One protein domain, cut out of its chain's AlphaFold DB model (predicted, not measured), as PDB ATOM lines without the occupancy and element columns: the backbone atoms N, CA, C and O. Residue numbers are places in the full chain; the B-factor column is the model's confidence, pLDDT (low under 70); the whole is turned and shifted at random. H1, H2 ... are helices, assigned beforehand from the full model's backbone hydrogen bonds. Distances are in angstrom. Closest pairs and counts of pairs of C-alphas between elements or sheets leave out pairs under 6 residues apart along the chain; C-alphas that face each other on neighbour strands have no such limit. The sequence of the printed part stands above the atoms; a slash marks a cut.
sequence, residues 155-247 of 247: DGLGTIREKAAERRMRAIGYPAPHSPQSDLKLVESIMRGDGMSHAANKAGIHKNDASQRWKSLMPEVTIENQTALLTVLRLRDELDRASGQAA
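This is residues 155 to 247 of the 247 residues of an uncharacterized protein of Mameliella alba (UniProt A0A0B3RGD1). Three helices, H5, H2 and H3, lie in a row as one layer, each running opposite to the next, and H1 and H4 cover one side of that row as a second layer. H1 crosses the first half of H5, H4 crosses H3, and H1 and H4 meet where H4 ends; the last residues, 242 to 247, stick out beyond the body. The printed part has 93 residues with five named helices, H1 to H5 in order along the chain, and no named strand; the class is all helix. It is compact, with a radius of gyration of the C-alphas of 12.8 A and spans of 34 by 33 by 23 A.

H1 covers residues 160 to 172, 18.4 A from first to last C-alpha, and begins with C-alpha 160 at (151.282, 75.756, 137.077). H2 is residues 180 to 191, 16.3 A long, with C-alpha 180 at (145.278, 87.737, 152.611). H3 is residues 196 to 203, 10.3 A, and H4 is residues 207 to 217, 15.1 A. H5, the longest helix, covers residues 223 to 245 over 33.4 A and ends with C-alpha 245 at (135.832, 80.338, 163.355).

H1 touches H5 with residues 161 to 166 alone, beside residues 224 to 232 of H5, at a steep tilt of 59 degrees, the same way; the closest C-alphas are those of Glu 162 and Ala 228, 4.7 A apart. H1 also touches H4, opposite ways at a steep tilt of 50 degrees, closest at the C-alphas of Met 169 and Leu 217, 6.8 A. H2 touches H5 at a shallow tilt of 30 degrees, opposite ways, with the C-alphas of Leu 184 and Leu 233 closest at 5.6 A. H2 and H3 form a helical hairpin: they touch, opposite ways, at a shallow tilt of 34 degrees, only just short of steep, and the C-alphas of Ser 182 and Ala 203 are closest at 4.6 A. H3 touches H4, about perpendicular at 88 degrees, closest at the C-alphas of Ala 200 and Lys 207, 5.2 A. H2 and H4 are close but not clearly touching, with the C-alphas of Leu 186 and Ala 210 closest at 7.4 A. H1 and H3 are apart, and so are H3 and H5. In H1, H2, H3, H4 and H5 every O i to N i+4 pair is within hydrogen-bond range.

The two C-alphas farthest apart are those of Thr 222 and Ala 247, 38.0 A. The printed part has no cut, and it ends at the chain's last residue. The links H2 to H3, H3 to H4 and H4 to H5 are tight, and H1 to H2, with 7 residues between them, is short. Residues 242 to 247, of which 242 to 245 belong to H5, stand free. The mean pLDDT of the printed part is 95.3, and residues 246 to 247 are under 70.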
ATOM      1  N   ASP A 155     149.336  70.764 145.721       94.06
ATOM      2  CA  ASP A 155     148.672  69.690 144.980       94.06
ATOM      3  C   ASP A 155     147.178  69.963 144.773       94.06
ATOM      4  O   ASP A 155     146.591  69.432 143.835       94.06
ATOM      5  N   GLY A 156     146.581  70.846 145.583       93.00
ATOM      6  CA  GLY A 156     145.196  71.296 145.418       93.00
ATOM      7  C   GLY A 156     145.006  72.373 144.345       93.00
ATOM      8  O   GLY A 156     143.872  72.714 144.027       93.00
ATOM      9  N   LEU A 157     146.094  72.917 143.787       96.06
ATOM     10  CA  LEU A 157     146.046  73.955 142.755       96.06
ATOM     11  C   LEU A 157     146.069  73.332 141.355       96.06
ATOM     12  O   LEU A 157     146.919  72.489 141.046       96.06
ATOM     13  N   GLY A 158     145.149  73.774 140.498       95.06
ATOM     14  CA  GLY A 158     144.886  73.168 139.195       95.06
ATOM     15  C   GLY A 158     145.931  73.516 138.138       95.06
ATOM     16  O   GLY A 158     146.202  72.706 137.252       95.06
ATOM     17  N   THR A 159     146.556  74.696 138.226       97.56
ATOM     18  CA  THR A 159     147.472  75.185 137.181       97.56
ATOM     19  C   THR A 159     148.891  75.469 137.680       97.56
ATOM     20  O   THR A 159     149.129  75.793 138.843       97.56
ATOM     21  N   ILE A 160     149.879  75.397 136.775       97.56
ATOM     22  CA  ILE A 160     151.282  75.756 137.077       97.56
ATOM     23  C   ILE A 160     151.387  77.219 137.543       97.56
ATOM     24  O   ILE A 160     152.189  77.530 138.422       97.56
ATOM     25  N   ARG A 161     150.556  78.111 136.987       97.56
ATOM     26  CA  ARG A 161     150.542  79.537 137.341       97.56
ATOM     27  C   ARG A 161     150.008  79.775 138.750       97.56
ATOM     28  O   ARG A 161     150.612  80.553 139.481       97.56
ATOM     29  N   GLU A 162     148.955  79.071 139.163       98.00
ATOM     30  CA  GLU A 162     148.468  79.113 140.551       98.00
ATOM     31  C   GLU A 162     149.545  78.627 141.522       98.00
ATOM     32  O   GLU A 162     149.841  79.298 142.508       98.00
ATOM     33  N   LYS A 163     150.215  77.508 141.210       97.94
ATOM     34  CA  LYS A 163     151.329  76.996 142.028       97.94
ATOM     35  C   LYS A 163     152.473  78.006 142.129       97.94
ATOM     36  O   LYS A 163     153.068  78.156 143.195       97.94
ATOM     37  N   ALA A 164     152.789  78.703 141.038       97.62
ATOM     38  CA  ALA A 164     153.801  79.755 141.031       97.62
ATOM     39  C   ALA A 164     153.380  80.972 141.873       97.62
ATOM     40  O   ALA A 164     154.200  81.488 142.633       97.62
ATOM     41  N   ALA A 165     152.116  81.398 141.782       97.62
ATOM     42  CA  ALA A 165     151.563  82.476 142.598       97.62
ATOM     43  C   ALA A 165     151.606  82.125 144.094       97.62
ATOM     44  O   ALA A 165     152.119  82.910 144.887       97.62
ATOM     45  N   GLU A 166     151.188  80.915 144.471       97.12
ATOM     46  CA  GLU A 166     151.220  80.441 145.860       97.12
ATOM     47  C   GLU A 166     152.648  80.379 146.419       97.12
ATOM     48  O   GLU A 166     152.913  80.891 147.507       97.12
ATOM     49  N   ARG A 167     153.609  79.830 145.662       96.56
ATOM     50  CA  ARG A 167     155.030  79.837 146.062       96.56
ATOM     51  C   ARG A 167     155.553  81.252 146.275       96.56
ATOM     52  O   ARG A 167     156.276  81.497 147.238       96.56
ATOM     53  N   ARG A 168     155.179  82.184 145.397       96.19
ATOM     54  CA  ARG A 168     155.580  83.587 145.505       96.19
ATOM     55  C   ARG A 168     154.983  84.243 146.745       96.19
ATOM     56  O   ARG A 168     155.707  84.902 147.477       96.19
ATOM     57  N   MET A 169     153.700  84.029 147.017       95.62
ATOM     58  CA  MET A 169     153.048  84.564 148.213       95.62
ATOM     59  C   MET A 169     153.668  84.015 149.499       95.62
ATOM     60  O   MET A 169     153.893  84.783 150.428       95.62
ATOM     61  N   ARG A 170     154.027  82.723 149.539       94.44
ATOM     62  CA  ARG A 170     154.801  82.153 150.657       94.44
ATOM     63  C   ARG A 170     156.167  82.817 150.815       94.44
ATOM     64  O   ARG A 170     156.554  83.122 151.932       94.44
ATOM     65  N   ALA A 171     156.875  83.054 149.710       94.62
ATOM     66  CA  ALA A 171     158.192  83.685 149.738       94.62
ATOM     67  C   ALA A 171     158.143  85.153 150.199       94.62
ATOM     68  O   ALA A 171     159.056  85.609 150.874       94.62
ATOM     69  N   ILE A 172     157.089  85.890 149.833       94.81
ATOM     70  CA  ILE A 172     156.893  87.285 150.253       94.81
ATOM     71  C   ILE A 172     156.416  87.362 151.712       94.81
ATOM     72  O   ILE A 172     156.800  88.276 152.441       94.81
ATOM     73  N   GLY A 173     155.550  86.435 152.130       93.94
ATOM     74  CA  GLY A 173     154.899  86.459 153.436       93.94
ATOM     75  C   GLY A 173     153.884  87.598 153.600       93.94
ATOM     76  O   GLY A 173     153.499  88.291 152.647       93.94
ATOM     77  N   TYR A 174     153.445  87.797 154.844       92.31
ATOM     78  CA  TYR A 174     152.475  88.825 155.238       92.31
ATOM     79  C   TYR A 174     153.007  89.670 156.401       92.31
ATOM     80  O   TYR A 174     152.561  89.512 157.536       92.31
ATOM     81  N   PRO A 175     153.995  90.548 156.151       91.81
ATOM     82  CA  PRO A 175     154.342  91.567 157.129       91.81
ATOM     83  C   PRO A 175     153.174  92.549 157.269       91.81
ATOM     84  O   PRO A 175     152.530  92.888 156.274       91.81
ATOM     85  N   ALA A 176     152.912  93.031 158.486       88.62
ATOM     86  CA  ALA A 176     151.948  94.109 158.695       88.62
ATOM     87  C   ALA A 176     152.305  95.321 157.798       88.62
ATOM     88  O   ALA A 176     153.492  95.625 157.664       88.62
ATOM     89  N   PRO A 177     151.325  96.000 157.168       94.00
ATOM     90  CA  PRO A 177     149.872  95.862 157.338       94.00
ATOM     91  C   PRO A 177     149.207  94.823 156.412       94.00
ATOM     92  O   PRO A 177     147.982  94.786 156.305       94.00
ATOM     93  N   HIS A 178     149.976  93.999 155.700       95.62
ATOM     94  CA  HIS A 178     149.432  93.079 154.705       95.62
ATOM     95  C   HIS A 178     148.801  91.836 155.337       95.62
ATOM     96  O   HIS A 178     149.346  91.222 156.247       95.62
ATOM     97  N   SER A 179     147.673  91.423 154.769       95.38
ATOM     98  CA  SER A 179     146.923  90.203 155.076       95.38
ATOM     99  C   SER A 179     146.385  89.590 153.775       95.38
ATOM    100  O   SER A 179     146.318  90.290 152.753       95.38
ATOM    101  N   PRO A 180     145.965  88.312 153.765       95.25
ATOM    102  CA  PRO A 180     145.278  87.737 152.611       95.25
ATOM    103  C   PRO A 180     144.061  88.565 152.178       95.25
ATOM    104  O   PRO A 180     143.874  88.788 150.984       95.25
ATOM    105  N   GLN A 181     143.287  89.097 153.131       96.69
ATOM    106  CA  GLN A 181     142.109  89.927 152.864       96.69
ATOM    107  C   GLN A 181     142.469  91.257 152.215       96.69
ATOM    108  O   GLN A 181     141.812  91.680 151.262       96.69
ATOM    109  N   SER A 182     143.481  91.951 152.743       97.56
ATOM    110  CA  SER A 182     143.893  93.242 152.192       97.56
ATOM    111  C   SER A 182     144.467  93.073 150.785       97.56
ATOM    112  O   SER A 182     144.129  93.849 149.892       97.56
ATOM    113  N   ASP A 183     145.271  92.028 150.562       97.94
ATOM    114  CA  ASP A 183     145.815  91.708 149.241       97.94
ATOM    115  C   ASP A 183     144.695  91.314 148.266       97.94
ATOM    116  O   ASP A 183     144.670  91.811 147.143       97.94
ATOM    117  N   LEU A 184     143.715  90.507 148.691       98.19
ATOM    118  CA  LEU A 184     142.553  90.159 147.867       98.19
ATOM    119  C   LEU A 184     141.783  91.413 147.425       98.19
ATOM    120  O   LEU A 184     141.542  91.595 146.231       98.19
ATOM    121  N   LYS A 185     141.470  92.320 148.358       98.31
ATOM    122  CA  LYS A 185     140.797  93.597 148.051       98.31
ATOM    123  C   LYS A 185     141.604  94.461 147.081       98.31
ATOM    124  O   LYS A 185     141.021  95.077 146.183       98.31
ATOM    125  N   LEU A 186     142.927  94.512 147.257       98.25
ATOM    126  CA  LEU A 186     143.837  95.250 146.380       98.25
ATOM    127  C   LEU A 186     143.784  94.694 144.950       98.25
ATOM    128  O   LEU A 186     143.535  95.451 144.010       98.25
ATOM    129  N   VAL A 187     143.967  93.379 144.790       98.12
ATOM    130  CA  VAL A 187     143.980  92.712 143.479       98.12
ATOM    131  C   VAL A 187     142.623  92.829 142.780       98.12
ATOM    132  O   VAL A 187     142.578  93.202 141.608       98.12
ATOM    133  N   GLU A 188     141.512  92.588 143.484       98.25
ATOM    134  CA  GLU A 188     140.165  92.693 142.904       98.25
ATOM    135  C   GLU A 188     139.835  94.106 142.416       98.25
ATOM    136  O   GLU A 188     139.216  94.270 141.363       98.25
ATOM    137  N   SER A 189     140.261  95.130 143.160       98.19
ATOM    138  CA  SER A 189     140.056  96.526 142.767       98.19
ATOM    139  C   SER A 189     140.859  96.858 141.504       98.19
ATOM    140  O   SER A 189     140.301  97.379 140.540       98.19
ATOM    141  N   ILE A 190     142.142  96.482 141.454       97.81
ATOM    142  CA  ILE A 190     142.997  96.729 140.280       97.81
ATOM    143  C   ILE A 190     142.464  95.995 139.040       97.81
ATOM    144  O   ILE A 190     142.393  96.589 137.966       97.81
ATOM    145  N   MET A 191     142.041  94.732 139.168       97.44
ATOM    146  CA  MET A 191     141.487  93.956 138.046       97.44
ATOM    147  C   MET A 191     140.163  94.518 137.513       97.44
ATOM    148  O   MET A 191     139.845  94.329 136.341       97.44
ATOM    149  N   ARG A 192     139.402  95.239 138.342       97.50
ATOM    150  CA  ARG A 192     138.203  95.977 137.915       97.50
ATOM    151  C   ARG A 192     138.533  97.241 137.112       97.50
ATOM    152  O   ARG A 192     137.638  97.833 136.518       97.50
ATOM    153  N   GLY A 193     139.800  97.654 137.095       96.88
ATOM    154  CA  GLY A 193     140.245  98.920 136.521       96.88
ATOM    155  C   GLY A 193     140.222 100.080 137.515       96.88
ATOM    156  O   GLY A 193     140.391 101.227 137.101       96.88
ATOM    157  N   ASP A 194     140.042  99.814 138.816       95.50
ATOM    158  CA  ASP A 194     140.178 100.861 139.823       95.50
ATOM    159  C   ASP A 194     141.642 101.339 139.852       95.50
ATOM    160  O   ASP A 194     142.587 100.546 139.883       95.50
ATOM    161  N   GLY A 195     141.854 102.657 139.869       95.62
ATOM    162  CA  GLY A 195     143.198 103.216 140.006       95.62
ATOM    163  C   GLY A 195     143.858 102.822 141.337       95.62
ATOM    164  O   GLY A 195     143.183 102.667 142.355       95.62
ATOM    165  N   MET A 196     145.195 102.733 141.358       98.06
ATOM    166  CA  MET A 196     145.976 102.272 142.523       98.06
ATOM    167  C   MET A 196     145.622 102.990 143.837       98.06
ATOM    168  O   MET A 196     145.523 102.340 144.870       98.06
ATOM    169  N   SER A 197     145.386 104.310 143.822       95.56
ATOM    170  CA  SER A 197     144.990 105.048 145.035       95.56
ATOM    171  C   SER A 197     143.662 104.546 145.618       95.56
ATOM    172  O   SER A 197     143.526 104.422 146.831       95.56
ATOM    173  N   HIS A 198     142.682 104.247 144.761       96.62
ATOM    174  CA  HIS A 198     141.378 103.748 145.193       96.62
ATOM    175  C   HIS A 198     141.478 102.308 145.705       96.62
ATOM    176  O   HIS A 198     140.905 101.977 146.742       96.62
ATOM    177  N   ALA A 199     142.257 101.476 145.009       98.12
ATOM    178  CA  ALA A 199     142.528 100.105 145.416       98.12
ATOM    179  C   ALA A 199     143.251 100.036 146.777       98.12
ATOM    180  O   ALA A 199     142.859  99.251 147.637       98.12
ATOM    181  N   ALA A 200     144.241 100.907 147.002       97.81
ATOM    182  CA  ALA A 200     144.959 101.028 148.270       97.81
ATOM    183  C   ALA A 200     144.023 101.423 149.428       97.81
ATOM    184  O   ALA A 200     143.989 100.737 150.449       97.81
ATOM    185  N   ASN A 201     143.177 102.444 149.225       97.00
ATOM    186  CA  ASN A 201     142.174 102.848 150.215       97.00
ATOM    187  C   ASN A 201     141.206 101.710 150.567       97.00
ATOM    188  O   ASN A 201     140.942 101.473 151.742       97.00
ATOM    189  N   LYS A 202     140.696 100.963 149.575       97.50
ATOM    190  CA  LYS A 202     139.825  99.799 149.828       97.50
ATOM    191  C   LYS A 202     140.525  98.692 150.612       97.50
ATOM    192  O   LYS A 202     139.887  98.017 151.420       97.50
ATOM    193  N   ALA A 203     141.811  98.487 150.351       97.38
ATOM    194  CA  ALA A 203     142.622  97.503 151.050       97.38
ATOM    195  C   ALA A 203     143.014  97.947 152.470       97.38
ATOM    196  O   ALA A 203     143.471  97.109 153.241       97.38
ATOM    197  N   GLY A 204     142.820  99.225 152.823       96.94
ATOM    198  CA  GLY A 204     143.272  99.789 154.096       96.94
ATOM    199  C   GLY A 204     144.795  99.882 154.193       96.94
ATOM    200  O   GLY A 204     145.343  99.776 155.284       96.94
ATOM    201  N   ILE A 205     145.484 100.026 153.056       97.44
ATOM    202  CA  ILE A 205     146.948 100.086 152.977       97.44
ATOM    203  C   ILE A 205     147.351 101.438 152.383       97.44
ATOM    204  O   ILE A 205     146.675 101.966 151.497       97.44
ATOM    205  N   HIS A 206     148.481 101.988 152.829       96.75
ATOM    206  CA  HIS A 206     149.044 103.191 152.230       96.75
ATOM    207  C   HIS A 206     149.377 102.974 150.740       96.75
ATOM    208  O   HIS A 206     149.809 101.903 150.311       96.75
ATOM    209  N   LYS A 207     149.187 104.005 149.908       96.75
ATOM    210  CA  LYS A 207     149.299 103.891 148.442       96.75
ATOM    211  C   LYS A 207     150.668 103.390 147.972       96.75
ATOM    212  O   LYS A 207     150.738 102.603 147.023       96.75
ATOM    213  N   ASN A 208     151.747 103.864 148.595       95.19
ATOM    214  CA  ASN A 208     153.103 103.471 148.208       95.19
ATOM    215  C   ASN A 208     153.351 101.988 148.515       95.19
ATOM    216  O   ASN A 208     153.847 101.267 147.647       95.19
ATOM    217  N   ASP A 209     152.892 101.516 149.675       97.19
ATOM    218  CA  ASP A 209     153.013 100.118 150.095       97.19
ATOM    219  C   ASP A 209     152.166  99.211 149.208       97.19
ATOM    220  O   ASP A 209     152.647  98.190 148.735       97.19
ATOM    221  N   ALA A 210     150.937  99.619 148.875       97.94
ATOM    222  CA  ALA A 210     150.092  98.906 147.919       97.94
ATOM    223  C   ALA A 210     150.764  98.779 146.539       97.94
ATOM    224  O   ALA A 210     150.712  97.719 145.910       97.94
ATOM    225  N   SER A 211     151.449  99.828 146.071       97.94
ATOM    226  CA  SER A 211     152.174  99.785 144.798       97.94
ATOM    227  C   SER A 211     153.384  98.852 144.843       97.94
ATOM    228  O   SER A 211     153.605  98.111 143.881       97.94
ATOM    229  N   GLN A 212     154.165  98.872 145.927       97.56
ATOM    230  CA  GLN A 212     155.280  97.943 146.110       97.56
ATOM    231  C   GLN A 212     154.775  96.505 146.236       97.56
ATOM    232  O   GLN A 212     155.246  95.625 145.517       97.56
ATOM    233  N   ARG A 213     153.737  96.290 147.050       97.81
ATOM    234  CA  ARG A 213     153.080  94.998 147.243       97.81
ATOM    235  C   ARG A 213     152.578  94.421 145.928       97.81
ATOM    236  O   ARG A 213     152.852  93.261 145.637       97.81
ATOM    237  N   TRP A 214     151.919  95.228 145.097       97.94
ATOM    238  CA  TRP A 214     151.467  94.804 143.774       97.94
ATOM    239  C   TRP A 214     152.628  94.344 142.884       97.94
ATOM    240  O   TRP A 214     152.532  93.283 142.276       97.94
ATOM    241  N   LYS A 215     153.749  95.078 142.847       97.94
ATOM    242  CA  LYS A 215     154.940  94.677 142.072       97.94
ATOM    243  C   LYS A 215     155.537  93.363 142.569       97.94
ATOM    244  O   LYS A 215     155.944  92.536 141.758       97.94
ATOM    245  N   SER A 216     155.570  93.158 143.884       97.50
ATOM    246  CA  SER A 216     156.058  91.914 144.481       97.50
ATOM    247  C   SER A 216     155.141  90.736 144.154       97.50
ATOM    248  O   SER A 216     155.626  89.680 143.758       97.50
ATOM    249  N   LEU A 217     153.820  90.911 144.261       97.44
ATOM    250  CA  LEU A 217     152.839  89.874 143.920       97.44
ATOM    251  C   LEU A 217     152.836  89.562 142.412       97.44
ATOM    252  O   LEU A 217     152.729  88.397 142.017       97.44
ATOM    253  N   MET A 218     153.000  90.589 141.575       97.19
ATOM    254  CA  MET A 218     152.847  90.555 140.118       97.19
ATOM    255  C   MET A 218     154.056  91.196 139.401       97.19
ATOM    256  O   MET A 218     153.950  92.314 138.897       97.19
ATOM    257  N   PRO A 219     155.197  90.488 139.289       96.25
ATOM    258  CA  PRO A 219     156.356  90.946 138.526       96.25
ATOM    259  C   PRO A 219     156.068  90.990 137.018       96.25
ATOM    260  O   PRO A 219     156.578  91.857 136.318       96.25
ATOM    261  N   GLU A 220     155.207  90.093 136.525       97.38
ATOM    262  CA  GLU A 220     154.734  90.067 135.139       97.38
ATOM    263  C   GLU A 220     153.217  90.247 135.108       97.38
ATOM    264  O   GLU A 220     152.460  89.359 135.519       97.38
ATOM    265  N   VAL A 221     152.771  91.403 134.613       96.75
ATOM    266  CA  VAL A 221     151.357  91.795 134.588       96.75
ATOM    267  C   VAL A 221     150.678  91.233 133.337       96.75
ATOM    268  O   VAL A 221     150.537  91.920 132.329       96.75
ATOM    269  N   THR A 222     150.253  89.972 133.409       97.88
ATOM    270  CA  THR A 222     149.437  89.308 132.377       97.88
ATOM    271  C   THR A 222     148.076  88.900 132.936       97.88
ATOM    272  O   THR A 222     147.934  88.704 134.147       97.88
ATOM    273  N   ILE A 223     147.068  88.752 132.071       97.00
ATOM    274  CA  ILE A 223     145.698  88.388 132.475       97.00
ATOM    275  C   ILE A 223     145.684  87.011 133.157       97.00
ATOM    276  O   ILE A 223     145.017  86.811 134.174       97.00
ATOM    277  N   GLU A 224     146.466  86.061 132.647       97.75
ATOM    278  CA  GLU A 224     146.572  84.709 133.195       97.75
ATOM    279  C   GLU A 224     147.211  84.709 134.586       97.75
ATOM    280  O   GLU A 224     146.743  83.999 135.475       97.75
ATOM    281  N   ASN A 225     148.256  85.519 134.795       97.69
ATOM    282  CA  ASN A 225     148.910  85.643 136.097       97.69
ATOM    283  C   ASN A 225     147.996  86.338 137.115       97.69
ATOM    284  O   ASN A 225     147.933  85.905 138.263       97.69
ATOM    285  N   GLN A 226     147.252  87.367 136.695       97.75
ATOM    286  CA  GLN A 226     146.269  88.048 137.545       97.75
ATOM    287  C   GLN A 226     145.162  87.087 137.988       97.75
ATOM    288  O   GLN A 226     144.819  87.037 139.167       97.75
ATOM    289  N   THR A 227     144.648  86.282 137.055       98.06
ATOM    290  CA  THR A 227     143.589  85.303 137.327       98.06
ATOM    291  C   THR A 227     144.081  84.220 138.288       98.06
ATOM    292  O   THR A 227     143.410  83.922 139.271       98.06
ATOM    293  N   ALA A 228     145.284  83.681 138.057       98.12
ATOM    294  CA  ALA A 228     145.900  82.695 138.941       98.12
ATOM    295  C   ALA A 228     146.138  83.245 140.359       98.12
ATOM    296  O   ALA A 228     145.828  82.568 141.338       98.12
ATOM    297  N   LEU A 229     146.644  84.478 140.479       98.19
ATOM    298  CA  LEU A 229     146.839  85.141 141.769       98.19
ATOM    299  C   LEU A 229     145.508  85.347 142.505       98.19
ATOM    300  O   LEU A 229     145.423  85.074 143.700       98.19
ATOM    301  N   LEU A 230     144.470  85.796 141.795       98.12
ATOM    302  CA  LEU A 230     143.148  86.012 142.375       98.12
ATOM    303  C   LEU A 230     142.545  84.708 142.918       98.12
ATOM    304  O   LEU A 230     142.010  84.702 144.026       98.12
ATOM    305  N   THR A 231     142.669  83.600 142.180       98.12
ATOM    306  CA  THR A 231     142.227  82.272 142.634       98.12
ATOM    307  C   THR A 231     142.923  81.864 143.933       98.12
ATOM    308  O   THR A 231     142.258  81.473 144.889       98.12
ATOM    309  N   VAL A 232     144.251  82.008 144.000       97.94
ATOM    310  CA  VAL A 232     145.032  81.667 145.201       97.94
ATOM    311  C   VAL A 232     144.646  82.551 146.393       97.94
ATOM    312  O   VAL A 232     144.457  82.041 147.493       97.94
ATOM    313  N   LEU A 233     144.473  83.863 146.191       97.31
ATOM    314  CA  LEU A 233     144.069  84.787 147.257       97.31
ATOM    315  C   LEU A 233     142.683  84.465 147.828       97.31
ATOM    316  O   LEU A 233     142.508  84.526 149.043       97.31
ATOM    317  N   ARG A 234     141.719  84.085 146.982       97.50
ATOM    318  CA  ARG A 234     140.376  83.674 147.430       97.50
ATOM    319  C   ARG A 234     140.420  82.420 148.293       97.50
ATOM    320  O   ARG A 234     139.845  82.415 149.373       97.50
ATOM    321  N   LEU A 235     141.167  81.405 147.859       96.75
ATOM    322  CA  LEU A 235     141.356  80.177 148.635       96.75
ATOM    323  C   LEU A 235     142.020  80.454 149.993       96.75
ATOM    324  O   LEU A 235     141.646  79.857 150.998       96.75
ATOM    325  N   ARG A 236     142.988  81.380 150.053       95.38
ATOM    326  CA  ARG A 236     143.620  81.765 151.324       95.38
ATOM    327  C   ARG A 236     142.668  82.505 152.251       95.38
ATOM    328  O   ARG A 236     142.682  82.241 153.446       95.38
ATOM    329  N   ASP A 237     141.866  83.422 151.721       94.94
ATOM    330  CA  ASP A 237     140.858  84.138 152.506       94.94
ATOM    331  C   ASP A 237     139.788  83.178 153.058       94.94
ATOM    332  O   ASP A 237     139.395  83.288 154.215       94.94
ATOM    333  N   GLU A 238     139.373  82.173 152.282       94.69
ATOM    334  CA  GLU A 238     138.489  81.103 152.768       94.69
ATOM    335  C   GLU A 238     139.117  80.301 153.918       94.69
ATOM    336  O   GLU A 238     138.460  80.080 154.937       94.69
ATOM    337  N   LEU A 239     140.391  79.911 153.793       93.44
ATOM    338  CA  LEU A 239     141.126  79.210 154.853       93.44
ATOM    339  C   LEU A 239     141.297  80.063 156.115       93.44
ATOM    340  O   LEU A 239     141.160  79.545 157.223       93.44
ATOM    341  N   ASP A 240     141.575  81.357 155.963       91.62
ATOM    342  CA  ASP A 240     141.721  82.281 157.089       91.62
ATOM    343  C   ASP A 240     140.395  82.447 157.844       91.62
ATOM    344  O   ASP A 240     140.344  82.304 159.066       91.62
ATOM    345  N   ARG A 241     139.281  82.614 157.115       91.75
ATOM    346  CA  ARG A 241     137.934  82.655 157.711       91.75
ATOM    347  C   ARG A 241     137.570  81.349 158.414       91.75
ATOM    348  O   ARG A 241     136.978  81.395 159.490       91.75
ATOM    349  N   ALA A 242     137.915  80.202 157.829       92.81
ATOM    350  CA  ALA A 242     137.676  78.898 158.444       92.81
ATOM    351  C   ALA A 242     138.503  78.712 159.727       92.81
ATOM    352  O   ALA A 242     137.994  78.193 160.719       92.81
ATOM    353  N   SER A 243     139.750  79.188 159.732       90.81
ATOM    354  CA  SER A 243     140.643  79.117 160.895       90.81
ATOM    355  C   SER A 243     140.182  80.036 162.029       90.81
ATOM    356  O   SER A 243     140.228  79.644 163.192       90.81
ATOM    357  N   GLY A 244     139.679  81.231 161.704       87.00
ATOM    358  CA  GLY A 244     139.159  82.187 162.687       87.00
ATOM    359  C   GLY A 244     137.840  81.777 163.349       87.00
ATOM    360  O   GLY A 244     137.543  82.255 164.435       87.00
ATOM    361  N   GLN A 245     137.049  80.889 162.736       76.81
ATOM    362  CA  GLN A 245     135.832  80.338 163.355       76.81
ATOM    363  C   GLN A 245     136.114  79.206 164.353       76.81
ATOM    364  O   GLN A 245     135.237  78.861 165.141       76.81
ATOM    365  N   ALA A 246     137.301  78.599 164.290       62.12
ATOM    366  CA  ALA A 246     137.685  77.480 165.146       62.12
ATOM    367  C   ALA A 246     138.380  77.912 166.452       62.12
ATOM    368  O   ALA A 246     138.612  77.062 167.312       62.12
ATOM    369  N   ALA A 247     138.728  79.198 166.577       54.84
ATOM    370  CA  ALA A 247     139.366  79.804 167.747       54.84
ATOM    371  C   ALA A 247     138.331  80.467 168.666       54.84
ATOM    372  O   ALA A 247     138.502  80.351 169.900       54.84
TER     373      ALA A 247